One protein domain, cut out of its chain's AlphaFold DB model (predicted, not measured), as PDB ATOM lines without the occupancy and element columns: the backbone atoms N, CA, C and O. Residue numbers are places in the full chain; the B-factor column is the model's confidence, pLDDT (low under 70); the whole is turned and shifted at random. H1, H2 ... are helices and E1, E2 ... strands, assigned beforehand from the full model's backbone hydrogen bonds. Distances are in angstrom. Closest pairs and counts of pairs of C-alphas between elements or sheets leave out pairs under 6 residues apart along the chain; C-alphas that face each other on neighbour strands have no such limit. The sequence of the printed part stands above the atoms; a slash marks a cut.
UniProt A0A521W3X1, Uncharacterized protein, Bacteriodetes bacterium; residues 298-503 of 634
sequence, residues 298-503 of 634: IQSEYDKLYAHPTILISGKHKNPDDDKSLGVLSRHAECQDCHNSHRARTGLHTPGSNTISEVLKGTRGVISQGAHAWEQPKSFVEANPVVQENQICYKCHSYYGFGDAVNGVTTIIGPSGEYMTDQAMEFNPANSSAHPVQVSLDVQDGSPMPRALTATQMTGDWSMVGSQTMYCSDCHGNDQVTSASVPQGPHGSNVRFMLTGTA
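AT A GLANCE: This is residues 298 to 503 of the 634 residues of an uncharacterized protein of Bacteriodetes bacterium (UniProt A0A521W3X1). Little regular structure is here: a rounded, loop-rich body has the short helix H4 near its middle, with hairpin E1-E2 and helices H2, H5 and H6 by it. Residues 427 to 503 hold no named element. The 206 printed residues, only 45 in named elements, run H1 H2 H3 E1 E2 H4 H5 E3 E4 H6, class mixed, with two antiparallel two-stranded sheets. It is compact, radius of gyration of the C-alphas 16.7 A, spanning 49 by 40 by 34 A.

IN THESE COORDINATES: Find C-alpha 299 at (344.491, 347.310, 187.771), where H1, residues 299 to 303, begins. H2 is 323 to 326, H3 335 to 338, E1 365 to 368, 10.1 A long, and E2 380 to 383. Next come H4, 390 to 397, 9.2 A, H5, 399 to 402, E3, 409 to 413, 10.1 A, E4, 419 to 421, and H6, 423 to 426, ending at (342.765, 368.049, 165.280).

HOW THE PARTS SIT: Start at the hub, H4, which touches H6, closest C-alphas His 397 and Gln 423, 5.7 A. In hairpin E1-E2, N 365 and O 383 are within hydrogen-bond range, 2.8 A; in hairpin E3-E4, N 410 and O 420, 2.9 A. O i to N i+4 pairs within range number 2 of 4 in H4 and 0 of 1 in H1, whose O i to N i+3 pairs number 2 of 2. H1 touches no helix; H3 is close to H4 but not clearly touching, Cys 338 and Ile 392 having C-alphas 6.6 A apart.

THE WHOLE: The farthest C-alphas, Gly 315 and Thr 456, are 50.4 A apart. The printed part has no cut; the links H1 to H2, H3 to E1 and E1 to E2 are long. No printed residue is under 70 in pLDDT.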
ATOM      1  N   ILE A 298     348.124 346.056 186.104       93.75
ATOM      2  CA  ILE A 298     347.434 347.071 185.301       93.75
ATOM      3  C   ILE A 298     346.274 347.663 186.106       93.75
ATOM      4  O   ILE A 298     345.984 348.847 185.973       93.75
ATOM      5  N   GLN A 299     345.639 346.870 186.975       94.19
ATOM      6  CA  GLN A 299     344.491 347.310 187.771       94.19
ATOM      7  C   GLN A 299     344.795 348.564 188.598       94.19
ATOM      8  O   GLN A 299     343.995 349.493 188.588       94.19
ATOM      9  N   SER A 300     345.968 348.631 189.238       93.31
ATOM     10  CA  SER A 300     346.359 349.795 190.046       93.31
ATOM     11  C   SER A 300     346.556 351.082 189.246       93.31
ATOM     12  O   SER A 300     346.560 352.168 189.819       93.31
ATOM     13  N   GLU A 301     346.752 350.999 187.929       95.50
ATOM     14  CA  GLU A 301     346.893 352.195 187.093       95.50
ATOM     15  C   GLU A 301     345.579 352.968 186.988       95.50
ATOM     16  O   GLU A 301     345.598 354.190 186.871       95.50
ATOM     17  N   TYR A 302     344.446 352.271 187.092       95.19
ATOM     18  CA  TYR A 302     343.121 352.884 187.047       95.19
ATOM     19  C   TYR A 302     342.706 353.543 188.373       95.19
ATOM     20  O   TYR A 302     341.739 354.298 188.386       95.19
ATOM     21  N   ASP A 303     343.457 353.323 189.460       94.19
ATOM     22  CA  ASP A 303     343.272 354.028 190.739       94.19
ATOM     23  C   ASP A 303     343.909 355.436 190.731       94.19
ATOM     24  O   ASP A 303     343.753 356.212 191.679       94.19
ATOM     25  N   LYS A 304     344.661 355.780 189.676       95.88
ATOM     26  CA  LYS A 304     345.321 357.084 189.534       95.88
ATOM     27  C   LYS A 304     344.330 358.190 189.169       95.88
ATOM     28  O   LYS A 304     343.266 357.946 188.609       95.88
ATOM     29  N   LEU A 305     344.719 359.438 189.448       95.38
ATOM     30  CA  LEU A 305     343.851 360.621 189.315       95.38
ATOM     31  C   LEU A 305     343.251 360.808 187.913       95.38
ATOM     32  O   LEU A 305     342.107 361.239 187.784       95.38
ATOM     33  N   TYR A 306     344.028 360.520 186.870       96.25
ATOM     34  CA  TYR A 306     343.601 360.637 185.481       96.25
ATOM     35  C   TYR A 306     343.738 359.271 184.824       96.25
ATOM     36  O   TYR A 306     344.852 358.832 184.553       96.25
ATOM     37  N   ALA A 307     342.621 358.600 184.577       95.94
ATOM     38  CA  ALA A 307     342.607 357.257 184.015       95.94
ATOM     39  C   ALA A 307     341.436 357.063 183.051       95.94
ATOM     40  O   ALA A 307     340.431 357.781 183.112       95.94
ATOM     41  N   HIS A 308     341.566 356.076 182.166       94.38
ATOM     42  CA  HIS A 308     340.420 355.587 181.407       94.38
ATOM     43  C   HIS A 308     339.417 354.878 182.336       94.38
ATOM     44  O   HIS A 308     339.817 354.281 183.337       94.38
ATOM     45  N   PRO A 309     338.106 354.917 182.027       91.25
ATOM     46  CA  PRO A 309     337.050 354.447 182.928       91.25
ATOM     47  C   PRO A 309     336.871 352.916 182.943       91.25
ATOM     48  O   PRO A 309     335.768 352.433 183.184       91.25
ATOM     49  N   THR A 310     337.935 352.148 182.704       90.75
ATOM     50  CA  THR A 310     337.898 350.689 182.499       90.75
ATOM     51  C   THR A 310     337.352 349.907 183.680       90.75
ATOM     52  O   THR A 310     336.685 348.907 183.492       90.75
ATOM     53  N   ILE A 311     337.597 350.366 184.905       88.44
ATOM     54  CA  ILE A 311     337.081 349.697 186.109       88.44
ATOM     55  C   ILE A 311     335.782 350.320 186.632       88.44
ATOM     56  O   ILE A 311     335.242 349.872 187.641       88.44
ATOM     57  N   LEU A 312     335.314 351.393 185.989       86.56
ATOM     58  CA  LEU A 312     334.126 352.149 186.395       86.56
ATOM     59  C   LEU A 312     332.895 351.777 185.566       86.56
ATOM     60  O   LEU A 312     331.776 352.147 185.925       86.56
ATOM     61  N   ILE A 313     333.103 351.082 184.450       82.94
ATOM     62  CA  ILE A 313     332.072 350.692 183.500       82.94
ATOM     63  C   ILE A 313     332.215 349.193 183.264       82.94
ATOM     64  O   ILE A 313     333.314 348.720 183.023       82.94
ATOM     65  N   SER A 314     331.100 348.477 183.375       81.50
ATOM     66  CA  SER A 314     330.993 347.037 183.143       81.50
ATOM     67  C   SER A 314     329.624 346.751 182.518       81.50
ATOM     68  O   SER A 314     328.659 347.500 182.729       81.50
ATOM     69  N   GLY A 315     329.530 345.697 181.721       79.50
ATOM     70  CA  GLY A 315     328.341 345.229 181.029       79.50
ATOM     71  C   GLY A 315     328.070 345.970 179.727       79.50
ATOM     72  O   GLY A 315     326.916 345.979 179.285       79.50
ATOM     73  N   LYS A 316     329.057 346.679 179.159       85.69
ATOM     74  CA  LYS A 316     328.850 347.561 177.999       85.69
ATOM     75  C   LYS A 316     329.496 347.050 176.724       85.69
ATOM     76  O   LYS A 316     328.890 347.250 175.669       85.69
ATOM     77  N   HIS A 317     330.642 346.382 176.826       87.06
ATOM     78  CA  HIS A 317     331.343 345.848 175.669       87.06
ATOM     79  C   HIS A 317     330.496 344.882 174.849       87.06
ATOM     80  O   HIS A 317     329.771 344.026 175.373       87.06
ATOM     81  N   LYS A 318     330.639 344.999 173.527       87.69
ATOM     82  CA  LYS A 318     330.063 344.081 172.548       87.69
ATOM     83  C   LYS A 318     331.140 343.532 171.633       87.69
ATOM     84  O   LYS A 318     332.150 344.159 171.324       87.69
ATOM     85  N   ASN A 319     330.884 342.346 171.091       85.69
ATOM     86  CA  ASN A 319     331.771 341.757 170.101       85.69
ATOM     87  C   ASN A 319     331.026 341.470 168.786       85.69
ATOM     88  O   ASN A 319     330.375 340.431 168.713       85.69
ATOM     89  N   PRO A 320     331.136 342.322 167.747       85.50
ATOM     90  CA  PRO A 320     331.869 343.587 167.712       85.50
ATOM     91  C   PRO A 320     331.102 344.791 168.290       85.50
ATOM     92  O   PRO A 320     329.894 344.898 168.121       85.50
ATOM     93  N   ASP A 321     331.827 345.717 168.917       84.44
ATOM     94  CA  ASP A 321     331.394 347.093 169.147       84.44
ATOM     95  C   ASP A 321     331.346 347.908 167.858       84.44
ATOM     96  O   ASP A 321     332.261 347.831 167.031       84.44
ATOM     97  N   ASP A 322     330.304 348.730 167.762       81.75
ATOM     98  CA  ASP A 322     329.996 349.652 166.677       81.75
ATOM     99  C   ASP A 322     329.840 351.096 167.209       81.75
ATOM    100  O   ASP A 322     330.111 351.403 168.374       81.75
ATOM    101  N   ASP A 323     329.445 352.020 166.338       74.31
ATOM    102  CA  ASP A 323     329.225 353.429 166.678       74.31
ATOM    103  C   ASP A 323     328.084 353.616 167.689       74.31
ATOM    104  O   ASP A 323     328.083 354.554 168.486       74.31
ATOM    105  N   LYS A 324     327.115 352.697 167.718       81.25
ATOM    106  CA  LYS A 324     325.989 352.739 168.658       81.25
ATOM    107  C   LYS A 324     326.385 352.231 170.035       81.25
ATOM    108  O   LYS A 324     325.898 352.769 171.030       81.25
ATOM    109  N   SER A 325     327.232 351.207 170.115       83.31
ATOM    110  CA  SER A 325     327.696 350.655 171.388       83.31
ATOM    111  C   SER A 325     328.804 351.485 172.037       83.31
ATOM    112  O   SER A 325     328.918 351.457 173.262       83.31
ATOM    113  N   LEU A 326     329.527 352.296 171.257       84.62
ATOM    114  CA  LEU A 326     330.546 353.239 171.742       84.62
ATOM    115  C   LEU A 326     330.107 354.714 171.734       84.62
ATOM    116  O   LEU A 326     330.852 355.576 172.202       84.62
ATOM    117  N   GLY A 327     328.907 355.022 171.236       78.88
ATOM    118  CA  GLY A 327     328.376 356.385 171.162       78.88
ATOM    119  C   GLY A 327     328.060 357.011 172.527       78.88
ATOM    120  O   GLY A 327     328.127 356.361 173.568       78.88
ATOM    121  N   VAL A 328     327.648 358.285 172.533       74.06
ATOM    122  CA  VAL A 328     327.554 359.175 173.720       74.06
ATOM    123  C   VAL A 328     326.923 358.550 174.977       74.06
ATOM    124  O   VAL A 328     327.406 358.794 176.081       74.06
ATOM    125  N   LEU A 329     325.870 357.741 174.835       77.38
ATOM    126  CA  LEU A 329     325.138 357.133 175.962       77.38
ATOM    127  C   LEU A 329     325.688 355.771 176.415       77.38
ATOM    128  O   LEU A 329     325.238 355.225 177.422       77.38
ATOM    129  N   SER A 330     326.628 355.208 175.662       84.12
ATOM    130  CA  SER A 330     327.213 353.887 175.888       84.12
ATOM    131  C   SER A 330     328.745 353.924 175.880       84.12
ATOM    132  O   SER A 330     329.375 352.874 175.855       84.12
ATOM    133  N   ARG A 331     329.355 355.119 175.935       86.19
ATOM    134  CA  ARG A 331     330.813 355.298 175.953       86.19
ATOM    135  C   ARG A 331     331.436 354.470 177.070       86.19
ATOM    136  O   ARG A 331     331.094 354.653 178.236       86.19
ATOM    137  N   HIS A 332     332.378 353.619 176.702       91.19
ATOM    138  CA  HIS A 332     333.145 352.781 177.609       91.19
ATOM    139  C   HIS A 332     334.564 352.592 177.062       91.19
ATOM    140  O   HIS A 332     334.888 353.056 175.964       91.19
ATOM    141  N   ALA A 333     335.430 352.017 177.888       91.00
ATOM    142  CA  ALA A 333     336.782 351.641 177.504       91.00
ATOM    143  C   ALA A 333     337.190 350.433 178.344       91.00
ATOM    144  O   ALA A 333     337.722 350.594 179.437       91.00
ATOM    145  N   GLU A 334     336.912 349.239 177.854       89.69
ATOM    146  CA  GLU A 334     337.232 347.961 178.480       89.69
ATOM    147  C   GLU A 334     338.538 347.381 177.907       89.69
ATOM    148  O   GLU A 334     339.097 347.867 176.916       89.69
ATOM    149  N   CYS A 335     339.066 346.317 178.521       91.75
ATOM    150  CA  CYS A 335     340.342 345.730 178.092       91.75
ATOM    151  C   CYS A 335     340.328 345.327 176.607       91.75
ATOM    152  O   CYS A 335     341.305 345.563 175.894       91.75
ATOM    153  N   GLN A 336     339.219 344.746 176.143       89.81
ATOM    154  CA  GLN A 336     339.067 344.230 174.781       89.81
ATOM    155  C   GLN A 336     338.755 345.330 173.743       89.81
ATOM    156  O   GLN A 336     338.864 345.095 172.536       89.81
ATOM    157  N   ASP A 337     338.452 346.555 174.185       91.12
ATOM    158  CA  ASP A 337     338.331 347.702 173.281       91.12
ATOM    159  C   ASP A 337     339.698 348.135 172.758       91.12
ATOM    160  O   ASP A 337     339.830 348.539 171.603       91.12
ATOM    161  N   CYS A 338     340.739 348.031 173.579       92.38
ATOM    162  CA  CYS A 338     342.094 348.438 173.207       92.38
ATOM    163  C   CYS A 338     342.987 347.246 172.852       92.38
ATOM    164  O   CYS A 338     343.867 347.358 171.996       92.38
ATOM    165  N   HIS A 339     342.757 346.088 173.463       94.44
ATOM    166  CA  HIS A 339     343.563 344.892 173.259       94.44
ATOM    167  C   HIS A 339     342.782 343.791 172.556       94.44
ATOM    168  O   HIS A 339     341.564 343.695 172.640       94.44
ATOM    169  N   ASN A 340     343.515 342.897 171.905       94.62
ATOM    170  CA  ASN A 340     342.989 341.611 171.489       94.62
ATOM    171  C   ASN A 340     343.791 340.521 172.195       94.62
ATOM    172  O   ASN A 340     344.912 340.213 171.791       94.62
ATOM    173  N   SER A 341     343.234 339.937 173.257       93.31
ATOM    174  CA  SER A 341     343.927 338.926 174.071       93.31
ATOM    175  C   SER A 341     344.383 337.703 173.263       93.31
ATOM    176  O   SER A 341     345.404 337.100 173.599       93.31
ATOM    177  N   HIS A 342     343.706 337.385 172.155       94.19
ATOM    178  CA  HIS A 342     344.084 336.292 171.262       94.19
ATOM    179  C   HIS A 342     345.268 336.617 170.343       94.19
ATOM    180  O   HIS A 342     345.793 335.712 169.706       94.19
ATOM    181  N   ARG A 343     345.676 337.885 170.217       95.81
ATOM    182  CA  ARG A 343     346.683 338.332 169.232       95.81
ATOM    183  C   ARG A 343     347.763 339.245 169.805       95.81
ATOM    184  O   ARG A 343     348.789 339.420 169.151       95.81
ATOM    185  N   ALA A 344     347.550 339.802 170.994       95.00
ATOM    186  CA  ALA A 344     348.496 340.667 171.680       95.00
ATOM    187  C   ALA A 344     349.803 339.925 171.976       95.00
ATOM    188  O   ALA A 344     349.798 338.761 172.383       95.00
ATOM    189  N   ARG A 345     350.926 340.616 171.789       94.44
ATOM    190  CA  ARG A 345     352.291 340.103 171.959       94.44
ATOM    191  C   ARG A 345     353.076 340.989 172.918       94.44
ATOM    192  O   ARG A 345     352.713 342.137 173.154       94.44
ATOM    193  N   THR A 346     354.158 340.463 173.485       91.19
ATOM    194  CA  THR A 346     355.031 341.247 174.362       91.19
ATOM    195  C   THR A 346     355.805 342.287 173.549       91.19
ATOM    196  O   THR A 346     356.403 341.974 172.524       91.19
ATOM    197  N   GLY A 347     355.812 343.540 174.003       89.56
ATOM    198  CA  GLY A 347     356.580 344.603 173.358       89.56
ATOM    199  C   GLY A 347     356.105 346.000 173.734       89.56
ATOM    200  O   GLY A 347     355.075 346.171 174.383       89.56
ATOM    201  N   LEU A 348     356.880 346.999 173.322       88.88
ATOM    202  CA  LEU A 348     356.493 348.409 173.332       88.88
ATOM    203  C   LEU A 348     356.363 348.890 171.883       88.88
ATOM    204  O   LEU A 348     356.764 348.193 170.948       88.88
ATOM    205  N   HIS A 349     355.792 350.073 171.689       91.00
ATOM    206  CA  HIS A 349     355.869 350.749 170.397       91.00
ATOM    207  C   HIS A 349     357.321 351.125 170.032       91.00
ATOM    208  O   HIS A 349     358.215 351.108 170.879       91.00
ATOM    209  N   THR A 350     357.572 351.415 168.756       90.25
ATOM    210  CA  THR A 350     358.909 351.790 168.263       90.25
ATOM    211  C   THR A 350     358.943 353.289 167.976       90.25
ATOM    212  O   THR A 350     358.234 353.700 167.061       90.25
ATOM    213  N   PRO A 351     359.758 354.097 168.681       89.00
ATOM    214  CA  PRO A 351     359.802 355.546 168.482       89.00
ATOM    215  C   PRO A 351     359.986 355.965 167.015       89.00
ATOM    216  O   PRO A 351     360.709 355.313 166.257       89.00
ATOM    217  N   GLY A 352     359.355 357.074 166.615       92.25
ATOM    218  CA  GLY A 352     359.424 357.601 165.244       92.25
ATOM    219  C   GLY A 352     358.489 356.907 164.242       92.25
ATOM    220  O   GLY A 352     358.686 357.032 163.032       92.25
ATOM    221  N   SER A 353     357.496 356.173 164.741       94.88
ATOM    222  CA  SER A 353     356.446 355.499 163.976       94.88
ATOM    223  C   SER A 353     355.080 355.791 164.609       94.88
ATOM    224  O   SER A 353     354.988 356.345 165.696       94.88
ATOM    225  N   ASN A 354     354.008 355.393 163.934       96.50
ATOM    226  CA  ASN A 354     352.650 355.309 164.474       96.50
ATOM    227  C   ASN A 354     352.038 353.921 164.214       96.50
ATOM    228  O   ASN A 354     350.851 353.692 164.455       96.50
ATOM    229  N   THR A 355     352.853 352.986 163.707       96.94
ATOM    230  CA  THR A 355     352.441 351.624 163.359       96.94
ATOM    231  C   THR A 355     352.074 350.861 164.616       96.94
ATOM    232  O   THR A 355     352.834 350.869 165.580       96.94
ATOM    233  N   ILE A 356     350.948 350.157 164.594       95.44
ATOM    234  CA  ILE A 356     350.418 349.466 165.766       95.44
ATOM    235  C   ILE A 356     351.468 348.605 166.493       95.44
ATOM    236  O   ILE A 356     352.178 347.804 165.874       95.44
ATOM    237  N   SER A 357     351.552 348.774 167.815       95.00
ATOM    238  CA  SER A 357     352.506 348.060 168.665       95.00
ATOM    239  C   SER A 357     352.125 346.589 168.858       95.00
ATOM    240  O   SER A 357     350.988 346.177 168.618       95.00
ATOM    241  N   GLU A 358     353.081 345.783 169.323       94.69
ATOM    242  CA  GLU A 358     352.892 344.344 169.550       94.69
ATOM    243  C   GLU A 358     351.759 344.033 170.551       94.69
ATOM    244  O   GLU A 358     350.983 343.100 170.339       94.69
ATOM    245  N   VAL A 359     351.581 344.860 171.588       93.62
ATOM    246  CA  VAL A 359     350.534 344.677 172.616       93.62
ATOM    247  C   VAL A 359     349.119 345.022 172.132       93.62
ATOM    248  O   VAL A 359     348.146 344.621 172.771       93.62
ATOM    249  N   LEU A 360     348.991 345.730 171.006       95.81
ATOM    250  CA  LEU A 360     347.713 346.140 170.403       95.81
ATOM    251  C   LEU A 360     347.412 345.382 169.093       95.81
ATOM    252  O   LEU A 360     346.500 345.735 168.341       95.81
ATOM    253  N   LYS A 361     348.190 344.338 168.771       94.75
ATOM    254  CA  LYS A 361     347.986 343.542 167.554       94.75
ATOM    255  C   LYS A 361     346.605 342.906 167.545       94.75
ATOM    256  O   LYS A 361     346.194 342.255 168.498       94.75
ATOM    257  N   GLY A 362     345.932 343.012 166.403       93.44
ATOM    258  CA  GLY A 362     344.639 342.371 166.194       93.44
ATOM    259  C   GLY A 362     343.441 343.136 166.743       93.44
ATOM    260  O   GLY A 362     342.323 342.648 166.594       93.44
ATOM    261  N   THR A 363     343.654 344.299 167.359       94.44
ATOM    262  CA  THR A 363     342.576 345.166 167.834       94.44
ATOM    263  C   THR A 363     341.827 345.796 166.655       94.44
ATOM    264  O   THR A 363     342.411 346.080 165.604       94.44
ATOM    265  N   ARG A 364     340.520 346.019 166.836       93.56
ATOM    266  CA  ARG A 364     339.678 346.777 165.902       93.56
ATOM    267  C   ARG A 364     339.727 348.274 166.186       93.56
ATOM    268  O   ARG A 364     339.785 348.691 167.341       93.56
ATOM    269  N   GLY A 365     339.585 349.074 165.147       94.94
ATOM    270  CA  GLY A 365     339.553 350.527 165.217       94.94
ATOM    271  C   GLY A 365     338.768 351.112 164.061       94.94
ATOM    272  O   GLY A 365     338.025 350.410 163.377       94.94
ATOM    273  N   VAL A 366     338.957 352.405 163.843       95.38
ATOM    274  CA  VAL A 366     338.278 353.167 162.803       95.38
ATOM    275  C   VAL A 366     339.252 354.110 162.112       95.38
ATOM    276  O   VAL A 366     340.176 354.641 162.724       95.38
ATOM    277  N   ILE A 367     339.038 354.329 160.820       95.94
ATOM    278  CA  ILE A 367     339.804 355.270 160.004       95.94
ATOM    279  C   ILE A 367     338.868 356.408 159.616       95.94
ATOM    280  O   ILE A 367     337.881 356.180 158.908       95.94
ATOM    281  N   SER A 368     339.177 357.624 160.070       94.31
ATOM    282  CA  SER A 368     338.460 358.827 159.646       94.31
ATOM    283  C   SER A 368     338.617 359.024 158.139       94.31
ATOM    284  O   SER A 368     339.706 358.881 157.581       94.31
ATOM    285  N   GLN A 369     337.511 359.321 157.468       92.44
ATOM    286  CA  GLN A 369     337.513 359.673 156.053       92.44
ATOM    287  C   GLN A 369     337.781 361.171 155.874       92.44
ATOM    288  O   GLN A 369     337.651 361.952 156.816       92.44
ATOM    289  N   GLY A 370     338.187 361.562 154.662       75.12
ATOM    290  CA  GLY A 370     338.613 362.929 154.360       75.12
ATOM    291  C   GLY A 370     337.573 363.984 154.751       75.12
ATOM    292  O   GLY A 370     336.404 363.875 154.389       75.12
ATOM    293  N   ALA A 371     338.033 365.012 155.460       85.44
ATOM    294  CA  ALA A 371     337.280 366.209 155.822       85.44
ATOM    295  C   ALA A 371     338.109 367.451 155.465       85.44
ATOM    296  O   ALA A 371     339.339 367.363 155.357       85.44
ATOM    297  N   HIS A 372     337.465 368.603 155.284       93.75
ATOM    298  CA  HIS A 372     338.182 369.848 155.021       93.75
ATOM    299  C   HIS A 372     339.031 370.285 156.228       93.75
ATOM    300  O   HIS A 372     338.923 369.751 157.336       93.75
ATOM    301  N   ALA A 373     339.913 371.262 156.003       94.25
ATOM    302  CA  ALA A 373     340.741 371.838 157.056       94.25
ATOM    303  C   ALA A 373     339.869 372.311 158.233       94.25
ATOM    304  O   ALA A 373     338.935 373.092 158.049       94.25
ATOM    305  N   TRP A 374     340.198 371.842 159.437       93.81
ATOM    306  CA  TRP A 374     339.488 372.125 160.685       93.81
ATOM    307  C   TRP A 374     337.982 371.817 160.662       93.81
ATOM    308  O   TRP A 374     337.182 372.481 161.325       93.81
ATOM    309  N   GLU A 375     337.595 370.792 159.909       94.69
ATOM    310  CA  GLU A 375     336.251 370.225 159.903       94.69
ATOM    311  C   GLU A 375     336.234 368.896 160.663       94.69
ATOM    312  O   GLU A 375     337.140 368.074 160.511       94.69
ATOM    313  N   GLN A 376     335.191 368.676 161.470       95.56
ATOM    314  CA  GLN A 376     334.999 367.419 162.188       95.56
ATOM    315  C   GLN A 376     334.690 366.279 161.201       95.56
ATOM    316  O   GLN A 376     333.642 366.323 160.548       95.56
ATOM    317  N   PRO A 377     335.524 365.225 161.108       95.06
ATOM    318  CA  PRO A 377     335.211 364.069 160.278       95.06
ATOM    319  C   PRO A 377     334.007 363.318 160.850       95.06
ATOM    320  O   PRO A 377     334.037 362.891 162.001       95.06
ATOM    321  N   LYS A 378     332.954 363.129 160.047       93.56
ATOM    322  CA  LYS A 378     331.740 362.390 160.458       93.56
ATOM    323  C   LYS A 378     331.624 360.991 159.862       93.56
ATOM    324  O   LYS A 378     330.736 360.231 160.234       93.56
ATOM    325  N   SER A 379     332.494 360.656 158.913       93.38
ATOM    326  CA  SER A 379     332.503 359.361 158.234       93.38
ATOM    327  C   SER A 379     333.754 358.583 158.616       93.38
ATOM    328  O   SER A 379     334.865 359.116 158.589       93.38
ATOM    329  N   PHE A 380     333.553 357.318 158.974       94.38
ATOM    330  CA  PHE A 380     334.596 356.397 159.399       94.38
ATOM    331  C   PHE A 380     334.425 355.065 158.683       94.38
ATOM    332  O   PHE A 380     333.307 354.643 158.392       94.38
ATOM    333  N   VAL A 381     335.546 354.402 158.419       94.50
ATOM    334  CA  VAL A 381     335.582 353.021 157.933       94.50
ATOM    335  C   VAL A 381     336.175 352.150 159.030       94.50
ATOM    336  O   VAL A 381     337.173 352.528 159.648       94.50
ATOM    337  N   GLU A 382     335.564 350.996 159.283       92.62
ATOM    338  CA  GLU A 382     336.089 350.024 160.237       92.62
ATOM    339  C   GLU A 382     337.455 349.490 159.794       92.62
ATOM    340  O   GLU A 382     337.676 349.155 158.629       92.62
ATOM    341  N   ALA A 383     338.372 349.369 160.749       94.06
ATOM    342  CA  ALA A 383     339.674 348.748 160.565       94.06
ATOM    343  C   ALA A 383     339.789 347.530 161.483       94.06
ATOM    344  O   ALA A 383     339.849 347.659 162.707       94.06
ATOM    345  N   ASN A 384     339.825 346.334 160.897       91.94
ATOM    346  CA  ASN A 384     339.960 345.080 161.631       91.94
ATOM    347  C   ASN A 384     340.914 344.119 160.893       91.94
ATOM    348  O   ASN A 384     340.491 343.444 159.954       91.94
ATOM    349  N   PRO A 385     342.194 344.024 161.298       94.25
ATOM    350  CA  PRO A 385     342.830 344.764 162.392       94.25
ATOM    351  C   PRO A 385     343.226 346.194 161.999       94.25
ATOM    352  O   PRO A 385     343.370 346.509 160.817       94.25
ATOM    353  N   VAL A 386     343.481 347.040 162.997       96.38
ATOM    354  CA  VAL A 386     344.143 348.339 162.786       96.38
ATOM    355  C   VAL A 386     345.602 348.176 162.367       96.38
ATOM    356  O   VAL A 386     346.265 347.189 162.699       96.38
ATOM    357  N   VAL A 387     346.127 349.196 161.689       96.94
ATOM    358  CA  VAL A 387     347.546 349.294 161.311       96.94
ATOM    359  C   VAL A 387     348.274 350.437 162.016       96.94
ATOM    360  O   VAL A 387     349.501 350.409 162.093       96.94
ATOM    361  N   GLN A 388     347.542 351.399 162.583       97.25
ATOM    362  CA  GLN A 388     348.087 352.538 163.327       97.25
ATOM    363  C   GLN A 388     347.395 352.685 164.687       97.25
ATOM    364  O   GLN A 388     346.224 352.333 164.826       97.25
ATOM    365  N   GLU A 389     348.099 353.210 165.694       97.62
ATOM    366  CA  GLU A 389     347.544 353.357 167.052       97.62
ATOM    367  C   GLU A 389     346.362 354.336 167.112       97.62
ATOM    368  O   GLU A 389     345.351 354.042 167.751       97.62
ATOM    369  N   ASN A 390     346.438 355.461 166.394       97.12
ATOM    370  CA  ASN A 390     345.379 356.474 166.382       97.12
ATOM    371  C   ASN A 390     344.019 355.910 165.934       97.12
ATOM    372  O   ASN A 390     342.981 356.382 166.392       97.12
ATOM    373  N   GLN A 391     344.016 354.866 165.099       97.50
ATOM    374  CA  GLN A 391     342.799 354.194 164.637       97.50
ATOM    375  C   GLN A 391     342.032 353.527 165.791       97.50
ATOM    376  O   GLN A 391     340.811 353.416 165.738       97.50
ATOM    377  N   ILE A 392     342.721 353.104 166.858       96.69
ATOM    378  CA  ILE A 392     342.069 352.614 168.083       96.69
ATOM    379  C   ILE A 392     341.495 353.797 168.852       96.69
ATOM    380  O   ILE A 392     340.320 353.779 169.215       96.69
ATOM    381  N   CYS A 393     342.308 354.836 169.064       96.56
ATOM    382  CA  CYS A 393     341.927 356.009 169.845       96.56
ATOM    383  C   CYS A 393     340.680 356.693 169.267       96.56
ATOM    384  O   CYS A 393     339.768 357.046 170.014       96.56
ATOM    385  N   TYR A 394     340.590 356.818 167.939       96.06
ATOM    386  CA  TYR A 394     339.470 357.478 167.266       96.06
ATOM    387  C   TYR A 394     338.114 356.825 167.513       96.06
ATOM    388  O   TYR A 394     337.115 357.527 167.406       96.06
ATOM    389  N   LYS A 395     338.043 355.561 167.946       94.06
ATOM    390  CA  LYS A 395     336.768 354.973 168.382       94.06
ATOM    391  C   LYS A 395     336.112 355.763 169.517       94.06
ATOM    392  O   LYS A 395     334.899 355.893 169.548       94.06
ATOM    393  N   CYS A 396     336.904 356.321 170.430       93.94
ATOM    394  CA  CYS A 396     336.382 356.985 171.630       93.94
ATOM    395  C   CYS A 396     336.687 358.489 171.671       93.94
ATOM    396  O   CYS A 396     336.018 359.221 172.403       93.94
ATOM    397  N   HIS A 397     337.694 358.920 170.902       95.12
ATOM    398  CA  HIS A 397     338.286 360.260 170.895       95.12
ATOM    399  C   HIS A 397     338.000 361.057 169.610       95.12
ATOM    400  O   HIS A 397     338.728 361.975 169.245       95.12
ATOM    401  N   SER A 398     336.940 360.699 168.893       95.19
ATOM    402  CA  SER A 398     336.468 361.425 167.714       95.19
ATOM    403  C   SER A 398     334.944 361.430 167.672       95.19
ATOM    404  O   SER A 398     334.308 360.841 168.549       95.19
ATOM    405  N   TYR A 399     334.361 362.018 166.629       94.25
ATOM    406  CA  TYR A 399     332.936 361.945 166.311       94.25
ATOM    407  C   TYR A 399     332.351 360.540 166.495       94.25
ATOM    408  O   TYR A 399     331.226 360.421 166.971       94.25
ATOM    409  N   TYR A 400     333.114 359.481 166.199       91.81
ATOM    410  CA  TYR A 400     332.662 358.100 166.383       91.81
ATOM    411  C   TYR A 400     332.167 357.812 167.813       91.81
ATOM    412  O   TYR A 400     331.118 357.204 167.992       91.81
ATOM    413  N   GLY A 401     332.887 358.290 168.834       90.94
ATOM    414  CA  GLY A 401     332.510 358.116 170.243       90.94
ATOM    415  C   GLY A 401     331.865 359.352 170.878       90.94
ATOM    416  O   GLY A 401     331.146 359.243 171.871       90.94
ATOM    417  N   PHE A 402     332.123 360.543 170.336       91.44
ATOM    418  CA  PHE A 402     331.649 361.817 170.881       91.44
ATOM    419  C   PHE A 402     330.357 362.335 170.245       91.44
ATOM    420  O   PHE A 402     329.654 363.119 170.879       91.44
ATOM    421  N   GLY A 403     330.038 361.924 169.018       91.44
ATOM    422  CA  GLY A 403     329.042 362.595 168.188       91.44
ATOM    423  C   GLY A 403     329.481 364.003 167.770       91.44
ATOM    424  O   GLY A 403     330.673 364.311 167.679       91.44
ATOM    425  N   ASP A 404     328.506 364.871 167.493       92.62
ATOM    426  CA  ASP A 404     328.756 366.235 167.021       92.62
ATOM    427  C   ASP A 404     329.568 367.070 168.031       92.62
ATOM    428  O   ASP A 404     329.189 367.220 169.194       92.62
ATOM    429  N   ALA A 405     330.654 367.681 167.553       93.31
ATOM    430  CA  ALA A 405     331.486 368.613 168.308       93.31
ATOM    431  C   ALA A 405     331.553 369.964 167.585       93.31
ATOM    432  O   ALA A 405     332.081 370.089 166.477       93.31
ATOM    433  N   VAL A 406     331.033 371.016 168.218       91.44
ATOM    434  CA  VAL A 406     331.028 372.359 167.627       91.44
ATOM    435  C   VAL A 406     332.433 372.945 167.728       91.44
ATOM    436  O   VAL A 406     332.979 373.080 168.820       91.44
ATOM    437  N   ASN A 407     333.027 373.303 166.586       90.19
ATOM    438  CA  ASN A 407     334.421 373.763 166.493       90.19
ATOM    439  C   ASN A 407     335.442 372.775 167.092       90.19
ATOM    440  O   ASN A 407     336.488 373.204 167.578       90.19
ATOM    441  N   GLY A 408     335.134 371.474 167.073       92.81
ATOM    442  CA  GLY A 408     335.997 370.429 167.630       92.81
ATOM    443  C   GLY A 408     335.915 370.278 169.148       92.81
ATOM    444  O   GLY A 408     336.664 369.486 169.702       92.81
ATOM    445  N   VAL A 409     335.014 370.995 169.828       96.38
ATOM    446  CA  VAL A 409     334.848 370.933 171.288       96.38
ATOM    447  C   VAL A 409     333.568 370.184 171.636       96.38
ATOM    448  O   VAL A 409     332.486 370.503 171.137       96.38
ATOM    449  N   THR A 410     333.693 369.179 172.498       94.62
ATOM    450  CA  THR A 410     332.568 368.355 172.951       94.62
ATOM    451  C   THR A 410     331.915 368.950 174.200       94.62
ATOM    452  O   THR A 410     332.465 369.828 174.865       94.62
ATOM    453  N   THR A 411     330.746 368.431 174.576       92.69
ATOM    454  CA  THR A 411     330.107 368.722 175.873       92.69
ATOM    455  C   THR A 411     330.652 367.858 177.015       92.69
ATOM    456  O   THR A 411     330.250 368.028 178.165       92.69
ATOM    457  N   ILE A 412     331.561 366.927 176.716       91.62
ATOM    458  CA  ILE A 412     332.080 365.946 177.664       91.62
ATOM    459  C   ILE A 412     333.266 366.556 178.401       91.62
ATOM    460  O   ILE A 412     334.212 367.034 177.781       91.62
ATOM    461  N   ILE A 413     333.236 366.498 179.729       92.69
ATOM    462  CA  ILE A 413     334.347 366.926 180.579       92.69
ATOM    463  C   ILE A 413     335.151 365.686 180.972       92.69
ATOM    464  O   ILE A 413     334.615 364.756 181.573       92.69
ATOM    465  N   GLY A 414     336.430 365.662 180.600       91.38
ATOM    466  CA  GLY A 414     337.336 364.568 180.941       91.38
ATOM    467  C   GLY A 414     337.816 364.627 182.401       91.38
ATOM    468  O   GLY A 414     337.613 365.637 183.081       91.38
ATOM    469  N   PRO A 415     338.544 363.599 182.878       92.12
ATOM    470  CA  PRO A 415     339.091 363.556 184.243       92.12
ATOM    471  C   PRO A 415     339.985 364.756 184.607       92.12
ATOM    472  O   PRO A 415     340.142 365.100 185.772       92.12
ATOM    473  N   SER A 416     340.558 365.432 183.608       91.31
ATOM    474  CA  SER A 416     341.365 366.647 183.769       91.31
ATOM    475  C   SER A 416     340.567 367.920 184.085       91.31
ATOM    476  O   SER A 416     341.178 368.985 184.229       91.31
ATOM    477  N   GLY A 417     339.233 367.833 184.129       92.88
ATOM    478  CA  GLY A 417     338.326 368.961 184.350       92.88
ATOM    479  C   GLY A 417     338.136 369.874 183.133       92.88
ATOM    480  O   GLY A 417     337.608 370.973 183.276       92.88
ATOM    481  N   GLU A 418     338.567 369.445 181.944       93.00
ATOM    482  CA  GLU A 418     338.416 370.207 180.696       93.00
ATOM    483  C   GLU A 418     337.472 369.507 179.733       93.00
ATOM    484  O   GLU A 418     337.340 368.280 179.759       93.00
ATOM    485  N   TYR A 419     336.869 370.298 178.846       94.56
ATOM    486  CA  TYR A 419     336.136 369.765 177.708       94.56
ATOM    487  C   TYR A 419     337.067 368.935 176.828       94.56
ATOM    488  O   TYR A 419     338.148 369.391 176.451       94.56
ATOM    489  N   MET A 420     336.632 367.724 176.499       94.56
ATOM    490  CA  MET A 420     337.304 366.893 175.514       94.56
ATOM    491  C   MET A 420     337.103 367.499 174.127       94.56
ATOM    492  O   MET A 420     336.060 368.095 173.839       94.56
ATOM    493  N   THR A 421     338.100 367.339 173.270       96.62
ATOM    494  CA  THR A 421     338.071 367.799 171.883       96.62
ATOM    495  C   THR A 421     338.096 366.618 170.921       96.62
ATOM    496  O   THR A 421     338.393 365.505 171.337       96.62
ATOM    497  N   ASP A 422     337.766 366.832 169.651       97.25
ATOM    498  CA  ASP A 422     337.790 365.785 168.626       97.25
ATOM    499  C   ASP A 422     339.204 365.597 168.052       97.25
ATOM    500  O   ASP A 422     339.711 366.443 167.312       97.25
ATOM    501  N   GLN A 423     339.846 364.468 168.361       97.31
ATOM    502  CA  GLN A 423     341.221 364.206 167.931       97.31
ATOM    503  C   GLN A 423     341.323 363.916 166.426       97.31
ATOM    504  O   GLN A 423     342.351 364.224 165.822       97.31
ATOM    505  N   ALA A 424     340.294 363.349 165.787       97.31
ATOM    506  CA  ALA A 424     340.330 363.111 164.340       97.31
ATOM    507  C   ALA A 424     340.273 364.434 163.561       97.31
ATOM    508  O   ALA A 424     340.916 364.573 162.522       97.31
ATOM    509  N   MET A 425     339.549 365.423 164.089       97.00
ATOM    510  CA  MET A 425     339.546 366.788 163.570       97.00
ATOM    511  C   MET A 425     340.899 367.482 163.762       97.00
ATOM    512  O   MET A 425     341.398 368.118 162.836       97.00
ATOM    513  N   GLU A 426     341.507 367.366 164.943       97.31
ATOM    514  CA  GLU A 426     342.765 368.049 165.280       97.31
ATOM    515  C   GLU A 426     343.967 367.517 164.491       97.31
ATOM    516  O   GLU A 426     344.813 368.299 164.054       97.31
ATOM    517  N   PHE A 427     344.024 366.204 164.266       97.31
ATOM    518  CA  PHE A 427     345.097 365.546 163.514       97.31
ATOM    519  C   PHE A 427     344.809 365.410 162.013       97.31
ATOM    520  O   PHE A 427     345.592 364.778 161.303       97.31
ATOM    521  N   ASN A 428     343.720 366.010 161.517       96.06
ATOM    522  CA  ASN A 428     343.352 365.947 160.107       96.06
ATOM    523  C   ASN A 428     344.535 366.406 159.215       96.06
ATOM    524  O   ASN A 428     345.026 367.528 159.392       96.06
ATOM    525  N   PRO A 429     344.985 365.594 158.234       95.62
ATOM    526  CA  PRO A 429     346.044 365.965 157.289       95.62
ATOM    527  C   PRO A 429     345.790 367.268 156.513       95.62
ATOM    528  O   PRO A 429     346.734 367.917 156.059       95.62
ATOM    529  N   ALA A 430     344.526 367.685 156.385       95.94
ATOM    530  CA  ALA A 430     344.127 368.949 155.772       95.94
ATOM    531  C   ALA A 430     344.367 370.184 156.667       95.94
ATOM    532  O   ALA A 430     344.204 371.308 156.199       95.94
ATOM    533  N   ASN A 431     344.758 370.016 157.934       95.75
ATOM    534  CA  ASN A 431     345.071 371.136 158.824       95.75
ATOM    535  C   ASN A 431     346.437 371.758 158.500       95.75
ATOM    536  O   ASN A 431     347.389 371.059 158.137       95.75
ATOM    537  N   SER A 432     346.563 373.067 158.733       95.75
ATOM    538  CA  SER A 432     347.805 373.821 158.510       95.75
ATOM    539  C   SER A 432     348.947 373.394 159.436       95.75
ATOM    540  O   SER A 432     350.126 373.563 159.102       95.75
ATOM    541  N   SER A 433     348.636 372.826 160.602       95.25
ATOM    542  CA  SER A 433     349.613 372.100 161.413       95.25
ATOM    543  C   SER A 433     348.982 371.007 162.264       95.25
ATOM    544  O   SER A 433     347.845 371.133 162.714       95.25
ATOM    545  N   ALA A 434     349.766 369.962 162.509       96.31
ATOM    546  CA  ALA A 434     349.491 368.890 163.451       96.31
ATOM    547  C   ALA A 434     350.821 368.288 163.923       96.31
ATOM    548  O   ALA A 434     351.822 368.366 163.208       96.31
ATOM    549  N   HIS A 435     350.844 367.684 165.106       97.00
ATOM    550  CA  HIS A 435     351.856 366.690 165.438       97.00
ATOM    551  C   HIS A 435     351.608 365.412 164.617       97.00
ATOM    552  O   HIS A 435     350.449 365.091 164.338       97.00
ATOM    553  N   PRO A 436     352.662 364.674 164.214       96.69
ATOM    554  CA  PRO A 436     352.561 363.642 163.183       96.69
ATOM    555  C   PRO A 436     352.022 362.301 163.715       96.69
ATOM    556  O   PRO A 436     352.661 361.260 163.578       96.69
ATOM    557  N   VAL A 437     350.847 362.324 164.351       97.19
ATOM    558  CA  VAL A 437     350.170 361.139 164.905       97.19
ATOM    559  C   VAL A 437     349.480 360.324 163.811       97.19
ATOM    560  O   VAL A 437     349.591 359.100 163.773       97.19
ATOM    561  N   GLN A 438     348.773 360.991 162.894       95.50
ATOM    562  CA  GLN A 438     348.048 360.324 161.807       95.50
ATOM    563  C   GLN A 438     348.926 360.140 160.562       95.50
ATOM    564  O   GLN A 438     348.976 359.052 159.986       95.50
ATOM    565  N   VAL A 439     349.634 361.196 160.161       95.94
ATOM    566  CA  VAL A 439     350.531 361.209 159.001       95.94
ATOM    567  C   VAL A 439     351.830 361.938 159.328       95.94
ATOM    568  O   VAL A 439     351.886 362.713 160.281       95.94
ATOM    569  N   SER A 440     352.883 361.700 158.544       96.75
ATOM    570  CA  SER A 440     354.129 362.454 158.684       96.75
ATOM    571  C   SER A 440     353.947 363.897 158.202       96.75
ATOM    572  O   SER A 440     353.079 364.192 157.376       96.75
ATOM    573  N   LEU A 441     354.777 364.820 158.696       95.19
ATOM    574  CA  LEU A 441     354.672 366.233 158.314       95.19
ATOM    575  C   LEU A 441     354.951 366.451 156.824       95.19
ATOM    576  O   LEU A 441     354.414 367.391 156.243       95.19
ATOM    577  N   ASP A 442     355.746 365.589 156.190       93.69
ATOM    578  CA  ASP A 442     356.035 365.665 154.754       93.69
ATOM    579  C   ASP A 442     354.793 365.457 153.885       93.69
ATOM    580  O   ASP A 442     354.755 365.963 152.766       93.69
ATOM    581  N   VAL A 443     353.759 364.790 154.405       94.50
ATOM    582  CA  VAL A 443     352.480 364.544 153.717       94.50
ATOM    583  C   VAL A 443     351.288 365.203 154.432       94.50
ATOM    584  O   VAL A 443     350.138 364.853 154.192       94.50
ATOM    585  N   GLN A 444     351.548 366.182 155.305       95.12
ATOM    586  CA  GLN A 444     350.513 367.041 155.886       95.12
ATOM    587  C   GLN A 444     350.035 368.042 154.823       95.12
ATOM    588  O   GLN A 444     350.551 369.159 154.722       95.12
ATOM    589  N   ASP A 445     349.084 367.625 153.992       92.62
ATOM    590  CA  ASP A 445     348.687 368.334 152.771       92.62
ATOM    591  C   ASP A 445     348.185 369.760 153.000       92.62
ATOM    592  O   ASP A 445     348.483 370.645 152.195       92.62
ATOM    593  N   GLY A 446     347.506 370.007 154.120       93.38
ATOM    594  CA  GLY A 446     347.045 371.342 154.505       93.38
ATOM    595  C   GLY A 446     348.151 372.299 154.939       93.38
ATOM    596  O   GLY A 446     347.934 373.507 154.989       93.38
ATOM    597  N   SER A 447     349.348 371.792 155.253       93.62
ATOM    598  CA  SER A 447     350.441 372.625 155.746       93.62
ATOM    599  C   SER A 447     351.247 373.232 154.590       93.62
ATOM    600  O   SER A 447     351.837 372.490 153.787       93.62
ATOM    601  N   PRO A 448     351.357 374.574 154.506       91.19
ATOM    602  CA  PRO A 448     352.209 375.212 153.513       91.19
ATOM    603  C   PRO A 448     353.688 374.918 153.794       91.19
ATOM    604  O   PRO A 448     354.108 374.760 154.944       91.19
ATOM    605  N   MET A 449     354.510 374.848 152.746       90.75
ATOM    606  CA  MET A 449     355.954 374.669 152.914       90.75
ATOM    607  C   MET A 449     356.587 375.891 153.609       90.75
ATOM    608  O   MET A 449     356.176 377.017 153.337       90.75
ATOM    609  N   PRO A 450     357.598 375.698 154.477       91.56
ATOM    610  CA  PRO A 450     358.155 374.415 154.917       91.56
ATOM    611  C   PRO A 450     357.277 373.743 155.983       91.56
ATOM    612  O   PRO A 450     356.964 374.349 157.011       91.56
ATOM    613  N   ARG A 451     356.903 372.476 155.771       91.00
ATOM    614  CA  ARG A 451     356.030 371.718 156.688       91.00
ATOM    615  C   ARG A 451     356.754 371.389 157.996       91.00
ATOM    616  O   ARG A 451     356.359 371.856 159.067       91.00
ATOM    617  N   ALA A 452     357.873 370.681 157.887       90.50
ATOM    618  CA  ALA A 452     358.700 370.257 159.011       90.50
ATOM    619  C   ALA A 452     359.451 371.418 159.707       90.50
ATOM    620  O   ALA A 452     359.502 372.557 159.221       90.50
ATOM    621  N   LEU A 453     359.988 371.131 160.895       91.19
ATOM    622  CA  LEU A 453     360.977 371.963 161.595       91.19
ATOM    623  C   LEU A 453     362.400 371.601 161.132       91.19
ATOM    624  O   LEU A 453     362.585 370.658 160.365       91.19
ATOM    625  N   THR A 454     363.415 372.350 161.569       90.44
ATOM    626  CA  THR A 454     364.819 371.981 161.311       90.44
ATOM    627  C   THR A 454     365.309 370.923 162.302       90.44
ATOM    628  O   THR A 454     364.807 370.835 163.418       90.44
ATOM    629  N   ALA A 455     366.357 370.171 161.946       90.12
ATOM    630  CA  ALA A 455     366.979 369.197 162.853       90.12
ATOM    631  C   ALA A 455     367.430 369.818 164.189       90.12
ATOM    632  O   ALA A 455     367.307 369.200 165.237       90.12
ATOM    633  N   THR A 456     367.887 371.072 164.175       90.62
ATOM    634  CA  THR A 456     368.274 371.796 165.396       90.62
ATOM    635  C   THR A 456     367.099 372.114 166.322       90.62
ATOM    636  O   THR A 456     367.329 372.364 167.498       90.62
ATOM    637  N   GLN A 457     365.864 372.118 165.804       92.38
ATOM    638  CA  GLN A 457     364.613 372.389 166.526       92.38
ATOM    639  C   GLN A 457     363.951 371.124 167.082       92.38
ATOM    640  O   GLN A 457     362.858 371.210 167.646       92.38
ATOM    641  N   MET A 458     364.607 369.972 166.940       94.19
ATOM    642  CA  MET A 458     364.134 368.687 167.434       94.19
ATOM    643  C   MET A 458     365.202 368.027 168.313       94.19
ATOM    644  O   MET A 458     366.398 368.267 168.147       94.19
ATOM    645  N   THR A 459     364.780 367.216 169.282       91.94
ATOM    646  CA  THR A 459     365.694 366.371 170.062       91.94
ATOM    647  C   THR A 459     366.314 365.282 169.184       91.94
ATOM    648  O   THR A 459     365.831 364.989 168.090       91.94
ATOM    649  N   GLY A 460     367.404 364.669 169.660       86.69
ATOM    650  CA  GLY A 460     368.171 363.684 168.886       86.69
ATOM    651  C   GLY A 460     367.385 362.437 168.458       86.69
ATOM    652  O   GLY A 460     367.771 361.793 167.485       86.69
ATOM    653  N   ASP A 461     366.272 362.131 169.130       85.44
ATOM    654  CA  ASP A 461     365.397 361.000 168.793       85.44
ATOM    655  C   ASP A 461     364.664 361.203 167.448       85.44
ATOM    656  O   ASP A 461     364.295 360.245 166.760       85.44
ATOM    657  N   TRP A 462     364.539 362.457 167.004       90.38
ATOM    658  CA  TRP A 462     363.946 362.842 165.724       90.38
ATOM    659  C   TRP A 462     364.993 362.922 164.607       90.38
ATOM    660  O   TRP A 462     365.270 363.979 164.042       90.38
ATOM    661  N   SER A 463     365.611 361.785 164.291       87.44
ATOM    662  CA  SER A 463     366.684 361.700 163.287       87.44
ATOM    663  C   SER A 463     366.228 361.914 161.833       87.44
ATOM    664  O   SER A 463     367.048 362.272 160.990       87.44
ATOM    665  N   MET A 464     364.937 361.737 161.530       91.50
ATOM    666  CA  MET A 464     364.353 361.955 160.199       91.50
ATOM    667  C   MET A 464     363.167 362.923 160.304       91.50
ATOM    668  O   MET A 464     362.002 362.567 160.105       91.50
ATOM    669  N   VAL A 465     363.483 364.164 160.684       91.44
ATOM    670  CA  VAL A 465     362.502 365.242 160.862       91.44
ATOM    671  C   VAL A 465     361.687 365.434 159.584       91.44
ATOM    672  O   VAL A 465     362.248 365.649 158.514       91.44
ATOM    673  N   GLY A 466     360.361 365.390 159.710       92.94
ATOM    674  CA  GLY A 466     359.430 365.516 158.587       92.94
ATOM    675  C   GLY A 466     358.797 364.189 158.183       92.94
ATOM    676  O   GLY A 466     357.575 364.130 158.038       92.94
ATOM    677  N   SER A 467     359.591 363.118 158.107       95.19
ATOM    678  CA  SER A 467     359.126 361.805 157.652       95.19
ATOM    679  C   SER A 467     358.717 360.861 158.787       95.19
ATOM    680  O   SER A 467     357.937 359.942 158.552       95.19
ATOM    681  N   GLN A 468     359.232 361.065 160.004       95.38
ATOM    682  CA  GLN A 468     358.818 360.312 161.196       95.38
ATOM    683  C   GLN A 468     357.386 360.654 161.630       95.38
ATOM    684  O   GLN A 468     356.914 361.782 161.459       95.38
ATOM    685  N   THR A 469     356.727 359.672 162.242       96.69
ATOM    686  CA  THR A 469     355.439 359.819 162.929       96.69
ATOM    687  C   THR A 469     355.591 359.558 164.427       96.69
ATOM    688  O   THR A 469     356.689 359.268 164.904       96.69
ATOM    689  N   MET A 470     354.505 359.720 165.176       95.56
ATOM    690  CA  MET A 470     354.441 359.444 166.611       95.56
ATOM    691  C   MET A 470     353.139 358.745 166.997       95.56
ATOM    692  O   MET A 470     352.144 358.775 166.274       95.56
ATOM    693  N   TYR A 471     353.147 358.150 168.176       96.88
ATOM    694  CA  TYR A 471     352.004 357.534 168.826       96.88
ATOM    695  C   TYR A 471     351.236 358.561 169.662       96.88
ATOM    696  O   TYR A 471     351.817 359.507 170.194       96.88
ATOM    697  N   CYS A 472     349.940 358.337 169.882       97.25
ATOM    698  CA  CYS A 472     349.237 359.020 170.968       97.25
ATOM    699  C   CYS A 472     349.912 358.691 172.310       97.25
ATOM    700  O   CYS A 472     350.045 359.562 173.173       97.25
ATOM    701  N   SER A 473     350.389 357.451 172.465       95.50
ATOM    702  CA  SER A 473     351.061 356.981 173.677       95.50
ATOM    703  C   SER A 473     352.480 357.523 173.904       95.50
ATOM    704  O   SER A 473     352.996 357.380 175.010       95.50
ATOM    705  N   ASP A 474     353.085 358.213 172.925       94.50
ATOM    706  CA  ASP A 474     354.333 358.974 173.141       94.50
ATOM    707  C   ASP A 474     354.093 360.202 174.037       94.50
ATOM    708  O   ASP A 474     355.001 360.687 174.713       94.50
ATOM    709  N   CYS A 475     352.858 360.715 174.041       95.06
ATOM    710  CA  CYS A 475     352.438 361.874 174.828       95.06
ATOM    711  C   CYS A 475     351.555 361.479 176.014       95.06
ATOM    712  O   CYS A 475     351.669 362.092 177.074       95.06
ATOM    713  N   HIS A 476     350.707 360.459 175.852       96.31
ATOM    714  CA  HIS A 476     349.725 360.033 176.846       96.31
ATOM    715  C   HIS A 476     350.044 358.645 177.409       96.31
ATOM    716  O   HIS A 476     349.922 357.632 176.722       96.31
ATOM    717  N   GLY A 477     350.399 358.569 178.687       95.06
ATOM    718  CA  GLY A 477     350.792 357.311 179.304       95.06
ATOM    719  C   GLY A 477     351.010 357.396 180.807       95.06
ATOM    720  O   GLY A 477     350.579 358.329 181.485       95.06
ATOM    721  N   ASN A 478     351.706 356.386 181.321       94.75
ATOM    722  CA  ASN A 478     352.042 356.271 182.733       94.75
ATOM    723  C   ASN A 478     352.934 357.442 183.193       94.75
ATOM    724  O   ASN A 478     353.864 357.841 182.489       94.75
ATOM    725  N   ASP A 479     352.689 357.973 184.394       93.56
ATOM    726  CA  ASP A 479     353.556 358.961 185.047       93.56
ATOM    727  C   ASP A 479     354.875 358.369 185.562       93.56
ATOM    728  O   ASP A 479     355.778 359.114 185.938       93.56
ATOM    729  N   GLN A 480     355.026 357.052 185.598       91.44
ATOM    730  CA  GLN A 480     356.248 356.385 186.031       91.44
ATOM    731  C   GLN A 480     357.169 356.075 184.851       91.44
ATOM    732  O   GLN A 480     356.725 355.743 183.752       91.44
ATOM    733  N   VAL A 481     358.479 356.145 185.103       86.69
ATOM    734  CA  VAL A 481     359.501 355.803 184.108       86.69
ATOM    735  C   VAL A 481     359.349 354.357 183.635       86.69
ATOM    736  O   VAL A 481     359.037 353.453 184.417       86.69
ATOM    737  N   THR A 482     359.600 354.134 182.348       88.19
ATOM    738  CA  THR A 482     359.510 352.809 181.739       88.19
ATOM    739  C   THR A 482     360.434 351.813 182.434       88.19
ATOM    740  O   THR A 482     361.639 352.024 182.551       88.19
ATOM    741  N   SER A 483     359.863 350.698 182.891       86.56
ATOM    742  CA  SER A 483     360.604 349.594 183.501       86.56
ATOM    743  C   SER A 483     359.879 348.259 183.303       86.56
ATOM    744  O   SER A 483     358.753 348.206 182.797       86.56
ATOM    745  N   ALA A 484     360.522 347.163 183.710       83.06
ATOM    746  CA  ALA A 484     359.958 345.821 183.585       83.06
ATOM    747  C   ALA A 484     358.666 345.622 184.400       83.06
ATOM    748  O   ALA A 484     357.813 344.844 183.985       83.06
ATOM    749  N   SER A 485     358.495 346.332 185.519       82.25
ATOM    750  CA  SER A 485     357.334 346.191 186.409       82.25
ATOM    751  C   SER A 485     356.222 347.208 186.150       82.25
ATOM    752  O   SER A 485     355.097 346.989 186.589       82.25
ATOM    753  N   VAL A 486     356.505 348.300 185.432       88.94
ATOM    754  CA  VAL A 486     355.535 349.380 185.199       88.94
ATOM    755  C   VAL A 486     354.729 349.102 183.918       88.94
ATOM    756  O   VAL A 486     355.324 348.947 182.837       88.94
ATOM    757  N   PRO A 487     353.385 349.037 183.984       91.38
ATOM    758  CA  PRO A 487     352.532 349.006 182.797       91.38
ATOM    759  C   PRO A 487     352.704 350.289 181.982       91.38
ATOM    760  O   PRO A 487     352.540 351.388 182.500       91.38
ATOM    761  N   GLN A 488     353.054 350.155 180.707       91.94
ATOM    762  CA  GLN A 488     353.158 351.294 179.791       91.94
ATOM    763  C   GLN A 488     351.867 351.436 178.984       91.94
ATOM    764  O   GLN A 488     351.094 350.483 178.898       91.94
ATOM    765  N   GLY A 489     351.669 352.605 178.380       92.31
ATOM    766  CA  GLY A 489     350.454 352.953 177.649       92.31
ATOM    767  C   GLY A 489     349.455 353.761 178.489       92.31
ATOM    768  O   GLY A 489     349.671 353.973 179.688       92.31
ATOM    769  N   PRO A 490     348.374 354.245 177.860       94.75
ATOM    770  CA  PRO A 490     347.441 355.189 178.462       94.75
ATOM    771  C   PRO A 490     346.402 354.469 179.335       94.75
ATOM    772  O   PRO A 490     345.227 354.449 179.003       94.75
ATOM    773  N   HIS A 491     346.812 353.841 180.438       95.94
ATOM    774  CA  HIS A 491     345.865 353.261 181.407       95.94
ATOM    775  C   HIS A 491     345.417 354.322 182.417       95.94
ATOM    776  O   HIS A 491     344.237 354.673 182.489       95.94
ATOM    777  N   GLY A 492     346.391 354.885 183.135       95.94
ATOM    778  CA  GLY A 492     346.196 355.998 184.048       95.94
ATOM    779  C   GLY A 492     347.508 356.638 184.500       95.94
ATOM    780  O   GLY A 492     348.601 356.111 184.285       95.94
ATOM    781  N   SER A 493     347.388 357.824 185.090       96.19
ATOM    782  CA  SER A 493     348.491 358.710 185.443       96.19
ATOM    783  C   SER A 493     348.091 359.663 186.570       96.19
ATOM    784  O   SER A 493     346.945 360.102 186.656       96.19
ATOM    785  N   ASN A 494     349.046 360.040 187.422       95.75
ATOM    786  CA  ASN A 494     348.856 361.140 188.380       95.75
ATOM    787  C   ASN A 494     349.125 362.522 187.768       95.75
ATOM    788  O   ASN A 494     348.941 363.549 188.424       95.75
ATOM    789  N   VAL A 495     349.563 362.561 186.511       95.31
ATOM    790  CA  VAL A 495     349.862 363.789 185.779       95.31
ATOM    791  C   VAL A 495     348.660 364.172 184.931       95.31
ATOM    792  O   VAL A 495     348.068 363.339 184.241       95.31
ATOM    793  N   ARG A 496     348.298 365.457 184.968       94.69
ATOM    794  CA  ARG A 496     347.155 365.998 184.226       94.69
ATOM    795  C   ARG A 496     347.264 365.675 182.733       94.69
ATOM    796  O   ARG A 496     348.341 365.769 182.158       94.69
ATOM    797  N   PHE A 497     346.136 365.293 182.129       95.19
ATOM    798  CA  PHE A 497     346.036 364.795 180.745       95.19
ATOM    799  C   PHE A 497     346.814 363.503 180.459       95.19
ATOM    800  O   PHE A 497     346.997 363.143 179.300       95.19
ATOM    801  N   MET A 498     347.260 362.800 181.503       96.25
ATOM    802  CA  MET A 498     348.123 361.626 181.392       96.25
ATOM    803  C   MET A 498     349.431 361.904 180.647       96.25
ATOM    804  O   MET A 498     349.935 361.023 179.960       96.25
ATOM    805  N   LEU A 499     349.990 363.115 180.757       95.62
ATOM    806  CA  LEU A 499     351.248 363.422 180.078       95.62
ATOM    807  C   LEU A 499     352.388 362.537 180.604       95.62
ATOM    808  O   LEU A 499     352.597 362.419 181.816       95.62
ATOM    809  N   THR A 500     353.124 361.924 179.679       93.19
ATOM    810  CA  THR A 500     354.275 361.059 179.966       93.19
ATOM    811  C   THR A 500     355.580 361.641 179.408       93.19
ATOM    812  O   THR A 500     355.605 362.746 178.868       93.19
ATOM    813  N   GLY A 501     356.688 360.926 179.593       87.69
ATOM    814  CA  GLY A 501     358.043 361.402 179.308       87.69
ATOM    815  C   GLY A 501     358.746 361.946 180.551       87.69
ATOM    816  O   GLY A 501     358.276 361.778 181.676       87.69
ATOM    817  N   THR A 502     359.913 362.567 180.376       87.81
ATOM    818  CA  THR A 502     360.650 363.173 181.498       87.81
ATOM    819  C   THR A 502     359.946 364.439 181.975       87.81
ATOM    820  O   THR A 502     359.669 364.558 183.167       87.81
ATOM    821  N   ALA A 503     359.597 365.323 181.036       93.25
ATOM    822  CA  ALA A 503     358.849 366.546 181.294       93.25
ATOM    823  C   ALA A 503     357.346 366.336 181.126       93.25
ATOM    824  O   ALA A 503     356.916 365.693 180.177       93.25
TER     825      ALA A 503